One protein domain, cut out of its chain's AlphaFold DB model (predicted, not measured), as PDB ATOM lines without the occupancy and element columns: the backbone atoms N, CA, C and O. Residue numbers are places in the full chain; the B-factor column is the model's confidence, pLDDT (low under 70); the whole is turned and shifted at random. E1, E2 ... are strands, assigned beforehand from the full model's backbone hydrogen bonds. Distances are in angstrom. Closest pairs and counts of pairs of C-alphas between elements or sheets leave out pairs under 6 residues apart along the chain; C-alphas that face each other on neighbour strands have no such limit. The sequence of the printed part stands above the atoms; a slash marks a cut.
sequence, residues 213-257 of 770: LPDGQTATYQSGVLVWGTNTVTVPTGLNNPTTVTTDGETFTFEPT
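What this domain is: This is residues 213 to 257 of the 770 residues of an uncharacterized protein of Hyaloscypha variabilis F (UniProt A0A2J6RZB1). A three-strand sheet, E1 to E3, and a two-strand hairpin, E4 and E5, lie as two small layers only partly face to face, with few contacts between them. Residues 235 to 242 join them round one end. The printed part has 45 residues, no named helix and five strands, E1 to E5 in chain order, both sheets antiparallel: all strand. It is only just compact, close to loose, with a radius of gyration of the C-alphas of 10.7 A and spans of 30 by 21 by 14 A.

Where its parts are: E1, residues 218 to 222, begins at C-alpha 218 (18.047, -17.001, -0.584) and spans 12.9 A. E2 is 225 to 228, 10.1 A; E3 is 231 to 234, 10.5 A. E4, 243 to 247, and E5, 250 to 254, span 13.1 A each; C-alpha 254 is at (6.372, -3.770, -1.724).

How they stand to each other: E1, E2 and E3 form a meander, each strand the antiparallel neighbour of the one before. N 220 and O 227 are 2.8 A apart, N 226 and O 233 2.9 A. In the hairpin E4 and E5, N 245 and O 252 are 2.8 A apart. The closest C-alphas of E3 and E4, Val 233 and Thr 247, are 7.7 A apart; E1 and E5 are apart.

The domain as a whole: The C-alphas farthest apart, Gly 216 and Asn 240, are 30.7 A apart. The printed part has no cut and no long link. Residue 257 alone has pLDDT under 70.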
ATOM      1  N   LEU A 213      18.772 -12.545   1.549       89.00
ATOM      2  CA  LEU A 213      18.277 -11.842   2.727       89.00
ATOM      3  C   LEU A 213      19.424 -11.512   3.701       89.00
ATOM      4  O   LEU A 213      20.488 -12.137   3.635       89.00
ATOM      5  N   PRO A 214      19.242 -10.541   4.620       82.81
ATOM      6  CA  PRO A 214      20.283 -10.123   5.564       82.81
ATOM      7  C   PRO A 214      20.831 -11.244   6.461       82.81
ATOM      8  O   PRO A 214      21.958 -11.147   6.946       82.81
ATOM      9  N   ASP A 215      20.056 -12.306   6.672       86.38
ATOM     10  CA  ASP A 215      20.435 -13.497   7.436       86.38
ATOM     11  C   ASP A 215      21.180 -14.566   6.603       86.38
ATOM     12  O   ASP A 215      21.605 -15.594   7.133       86.38
ATOM     13  N   GLY A 216      21.380 -14.317   5.304       87.25
ATOM     14  CA  GLY A 216      22.063 -15.205   4.366       87.25
ATOM     15  C   GLY A 216      21.156 -16.216   3.657       87.25
ATOM     16  O   GLY A 216      21.656 -17.005   2.851       87.25
ATOM     17  N   GLN A 217      19.844 -16.215   3.906       90.88
ATOM     18  CA  GLN A 217      18.906 -17.060   3.164       90.88
ATOM     19  C   GLN A 217      18.671 -16.523   1.747       90.88
ATOM     20  O   GLN A 217      18.715 -15.324   1.499       90.88
ATOM     21  N   THR A 218      18.408 -17.409   0.783       89.62
ATOM     22  CA  THR A 218      18.047 -17.001  -0.584       89.62
ATOM     23  C   THR A 218      16.529 -16.973  -0.725       89.62
ATOM     24  O   THR A 218      15.880 -18.011  -0.596       89.62
ATOM     25  N   ALA A 219      15.974 -15.799  -1.009       90.19
ATOM     26  CA  ALA A 219      14.583 -15.628  -1.391       90.19
ATOM     27  C   ALA A 219      14.450 -15.708  -2.919       90.19
ATOM     28  O   ALA A 219      15.224 -15.097  -3.652       90.19
ATOM     29  N   THR A 220      13.475 -16.471  -3.403       93.00
ATOM     30  CA  THR A 220      13.209 -16.694  -4.828       93.00
ATOM     31  C   THR A 220      11.806 -16.210  -5.155       93.00
ATOM     32  O   THR A 220      10.841 -16.654  -4.534       93.00
ATOM     33  N   TYR A 221      11.687 -15.303  -6.122       89.31
ATOM     34  CA  TYR A 221      10.399 -14.850  -6.634       89.31
ATOM     35  C   TYR A 221      10.025 -15.634  -7.890       89.31
ATOM     36  O   TYR A 221      10.762 -15.629  -8.882       89.31
ATOM     37  N   GLN A 222       8.864 -16.284  -7.855       89.94
ATOM     38  CA  GLN A 222       8.315 -16.999  -8.999       89.94
ATOM     39  C   GLN A 222       6.789 -16.880  -9.003       89.94
ATOM     40  O   GLN A 222       6.120 -17.245  -8.040       89.94
ATOM     41  N   SER A 223       6.242 -16.357 -10.103       86.94
ATOM     42  CA  SER A 223       4.796 -16.327 -10.374       86.94
ATOM     43  C   SER A 223       3.934 -15.716  -9.253       86.94
ATOM     44  O   SER A 223       2.913 -16.284  -8.877       86.94
ATOM     45  N   GLY A 224       4.335 -14.563  -8.700       87.19
ATOM     46  CA  GLY A 224       3.555 -13.858  -7.666       87.19
ATOM     47  C   GLY A 224       3.756 -14.380  -6.238       87.19
ATOM     48  O   GLY A 224       3.121 -13.881  -5.309       87.19
ATOM     49  N   VAL A 225       4.649 -15.352  -6.042       88.62
ATOM     50  CA  VAL A 225       4.999 -15.895  -4.726       88.62
ATOM     51  C   VAL A 225       6.486 -15.686  -4.470       88.62
ATOM     52  O   VAL A 225       7.326 -15.966  -5.328       88.62
ATOM     53  N   LEU A 226       6.809 -15.187  -3.281       92.88
ATOM     54  CA  LEU A 226       8.175 -15.092  -2.785       92.88
ATOM     55  C   LEU A 226       8.415 -16.230  -1.784       92.88
ATOM     56  O   LEU A 226       7.652 -16.393  -0.832       92.88
ATOM     57  N   VAL A 227       9.457 -17.027  -2.023       91.25
ATOM     58  CA  VAL A 227       9.798 -18.224  -1.238       91.25
ATOM     59  C   VAL A 227      11.183 -18.059  -0.623       91.25
ATOM     60  O   VAL A 227      12.131 -17.788  -1.355       91.25
ATOM     61  N   TRP A 228      11.329 -18.256   0.688       94.19
ATOM     62  CA  TRP A 228      12.629 -18.286   1.372       94.19
ATOM     63  C   TRP A 228      12.617 -19.362   2.462       94.19
ATOM     64  O   TRP A 228      11.738 -19.395   3.324       94.19
ATOM     65  N   GLY A 229      13.562 -20.301   2.399       91.88
ATOM     66  CA  GLY A 229      13.542 -21.474   3.277       91.88
ATOM     67  C   GLY A 229      12.250 -22.290   3.113       91.88
ATOM     68  O   GLY A 229      11.923 -22.723   2.009       91.88
ATOM     69  N   THR A 230      11.521 -22.511   4.211       89.38
ATOM     70  CA  THR A 230      10.194 -23.162   4.220       89.38
ATOM     71  C   THR A 230       9.027 -22.181   4.118       89.38
ATOM     72  O   THR A 230       7.873 -22.608   4.115       89.38
ATOM     73  N   ASN A 231       9.312 -20.881   4.062       88.38
ATOM     74  CA  ASN A 231       8.314 -19.830   4.169       88.38
ATOM     75  C   ASN A 231       7.917 -19.335   2.781       88.38
ATOM     76  O   ASN A 231       8.736 -19.261   1.859       88.38
ATOM     77  N   THR A 232       6.642 -18.991   2.640       92.31
ATOM     78  CA  THR A 232       6.079 -18.443   1.409       92.31
ATOM     79  C   THR A 232       5.221 -17.232   1.738       92.31
ATOM     80  O   THR A 232       4.508 -17.203   2.741       92.31
ATOM     81  N   VAL A 233       5.285 -16.211   0.886       93.06
ATOM     82  CA  VAL A 233       4.399 -15.049   0.967       93.06
ATOM     83  C   VAL A 233       3.864 -14.721  -0.418       93.06
ATOM     84  O   VAL A 233       4.610 -14.660  -1.399       93.06
ATOM     85  N   THR A 234       2.550 -14.537  -0.511       92.31
ATOM     86  CA  THR A 234       1.916 -14.032  -1.728       92.31
ATOM     87  C   THR A 234       2.239 -12.551  -1.857       92.31
ATOM     88  O   THR A 234       2.005 -11.782  -0.924       92.31
ATOM     89  N   VAL A 235       2.787 -12.148  -3.000       91.56
ATOM     90  CA  VAL A 235       3.108 -10.745  -3.265       91.56
ATOM     91  C   VAL A 235       1.802  -9.973  -3.486       91.56
ATOM     92  O   VAL A 235       1.026 -10.357  -4.364       91.56
ATOM     93  N   PRO A 236       1.521  -8.907  -2.711       84.88
ATOM     94  CA  PRO A 236       0.322  -8.100  -2.904       84.88
ATOM     95  C   PRO A 236       0.291  -7.475  -4.305       84.88
ATOM     96  O   PRO A 236       1.269  -6.868  -4.741       84.88
ATOM     97  N   THR A 237      -0.837  -7.594  -5.002       87.00
ATOM     98  CA  THR A 237      -1.074  -6.938  -6.297       87.00
ATOM     99  C   THR A 237      -1.936  -5.684  -6.118       87.00
ATOM    100  O   THR A 237      -2.677  -5.562  -5.145       87.00
ATOM    101  N   GLY A 238      -1.830  -4.722  -7.044       80.50
ATOM    102  CA  GLY A 238      -2.674  -3.515  -7.043       80.50
ATOM    103  C   GLY A 238      -2.355  -2.503  -5.934       80.50
ATOM    104  O   GLY A 238      -3.259  -1.868  -5.393       80.50
ATOM    105  N   LEU A 239      -1.081  -2.369  -5.556       83.00
ATOM    106  CA  LEU A 239      -0.670  -1.456  -4.492       83.00
ATOM    107  C   LEU A 239      -0.767   0.005  -4.937       83.00
ATOM    108  O   LEU A 239      -0.093   0.407  -5.877       83.00
ATOM    109  N   ASN A 240      -1.549   0.807  -4.208       80.44
ATOM    110  CA  ASN A 240      -1.619   2.268  -4.375       80.44
ATOM    111  C   ASN A 240      -0.713   3.019  -3.383       80.44
ATOM    112  O   ASN A 240      -0.471   4.210  -3.543       80.44
ATOM    113  N   ASN A 241      -0.223   2.325  -2.352       82.81
ATOM    114  CA  ASN A 241       0.738   2.812  -1.363       82.81
ATOM    115  C   ASN A 241       1.724   1.682  -1.014       82.81
ATOM    116  O   ASN A 241       1.337   0.509  -1.114       82.81
ATOM    117  N   PRO A 242       2.963   1.998  -0.586       87.38
ATOM    118  CA  PRO A 242       3.907   0.994  -0.109       87.38
ATOM    119  C   PRO A 242       3.269   0.116   0.960       87.38
ATOM    120  O   PRO A 242       2.677   0.616   1.917       87.38
ATOM    121  N   THR A 243       3.351  -1.194   0.766       91.00
ATOM    122  CA  THR A 243       2.764  -2.178   1.671       91.00
ATOM    123  C   THR A 243       3.859  -3.067   2.212       91.00
ATOM    124  O   THR A 243       4.616  -3.679   1.461       91.00
ATOM    125  N   THR A 244       3.937  -3.139   3.532       90.88
ATOM    126  CA  THR A 244       4.918  -3.961   4.226       90.88
ATOM    127  C   THR A 244       4.266  -5.258   4.685       90.88
ATOM    128  O   THR A 244       3.211  -5.233   5.319       90.88
ATOM    129  N   VAL A 245       4.896  -6.390   4.383       87.00
ATOM    130  CA  VAL A 245       4.507  -7.709   4.883       87.00
ATOM    131  C   VAL A 245       5.637  -8.246   5.746       87.00
ATOM    132  O   VAL A 245       6.766  -8.394   5.279       87.00
ATOM    133  N   THR A 246       5.330  -8.531   7.010       89.38
ATOM    134  CA  THR A 246       6.271  -9.151   7.943       89.38
ATOM    135  C   THR A 246       5.851 -10.590   8.200       89.38
ATOM    136  O   THR A 246       4.771 -10.827   8.742       89.38
ATOM    137  N   THR A 247       6.716 -11.538   7.851       88.44
ATOM    138  CA  THR A 247       6.498 -12.975   8.051       88.44
ATOM    139  C   THR A 247       7.774 -13.583   8.617       88.44
ATOM    140  O   THR A 247       8.860 -13.344   8.099       88.44
ATOM    141  N   ASP A 248       7.650 -14.335   9.711       85.44
ATOM    142  CA  ASP A 248       8.766 -15.011  10.392       85.44
ATOM    143  C   ASP A 248       9.946 -14.102  10.773       85.44
ATOM    144  O   ASP A 248      11.102 -14.514  10.781       85.44
ATOM    145  N   GLY A 249       9.649 -12.848  11.124       86.56
ATOM    146  CA  GLY A 249      10.653 -11.860  11.526       86.56
ATOM    147  C   GLY A 249      11.346 -11.147  10.362       86.56
ATOM    148  O   GLY A 249      11.999 -10.133  10.599       86.56
ATOM    149  N   GLU A 250      11.135 -11.595   9.124       85.94
ATOM    150  CA  GLU A 250      11.574 -10.904   7.912       85.94
ATOM    151  C   GLU A 250      10.513  -9.901   7.462       85.94
ATOM    152  O   GLU A 250       9.313 -10.169   7.526       85.94
ATOM    153  N   THR A 251      10.949  -8.719   7.025       89.81
ATOM    154  CA  THR A 251      10.057  -7.624   6.625       89.81
ATOM    155  C   THR A 251      10.293  -7.257   5.167       89.81
ATOM    156  O   THR A 251      11.343  -6.730   4.809       89.81
ATOM    157  N   PHE A 252       9.286  -7.493   4.329       89.88
ATOM    158  CA  PHE A 252       9.291  -7.181   2.904       89.88
ATOM    159  C   PHE A 252       8.459  -5.928   2.660       89.88
ATOM    160  O   PHE A 252       7.302  -5.876   3.064       89.88
ATOM    161  N   THR A 253       9.023  -4.918   1.999       90.56
ATOM    162  CA  THR A 253       8.262  -3.732   1.579       90.56
ATOM    163  C   THR A 253       8.058  -3.780   0.076       90.56
ATOM    164  O   THR A 253       9.020  -3.824  -0.685       90.56
ATOM    165  N   PHE A 254       6.797  -3.794  -0.335       88.50
ATOM    166  CA  PHE A 254       6.372  -3.770  -1.724       88.50
ATOM    167  C   PHE A 254       5.943  -2.349  -2.063       88.50
ATOM    168  O   PHE A 254       5.016  -1.817  -1.450       88.50
ATOM    169  N   GLU A 255       6.621  -1.718  -3.011       84.69
ATOM    170  CA  GLU A 255       6.258  -0.379  -3.466       84.69
ATOM    171  C   GLU A 255       5.240  -0.451  -4.616       84.69
ATOM    172  O   GLU A 255       5.288  -1.391  -5.416       84.69
ATOM    173  N   PRO A 256       4.308   0.518  -4.724       79.31
ATOM    174  CA  PRO A 256       3.451   0.667  -5.891       79.31
ATOM    175  C   PRO A 256       4.310   0.742  -7.142       79.31
ATOM    176  O   PRO A 256       5.244   1.544  -7.206       79.31
ATOM    177  N   THR A 257       3.965  -0.026  -8.170       64.25
ATOM    178  CA  THR A 257       4.456   0.291  -9.509       64.25
ATOM    179  C   THR A 257       3.821   1.620  -9.892       64.25
ATOM    180  O   THR A 257       2.635   1.673 -10.214       64.25
TER     181      THR A 257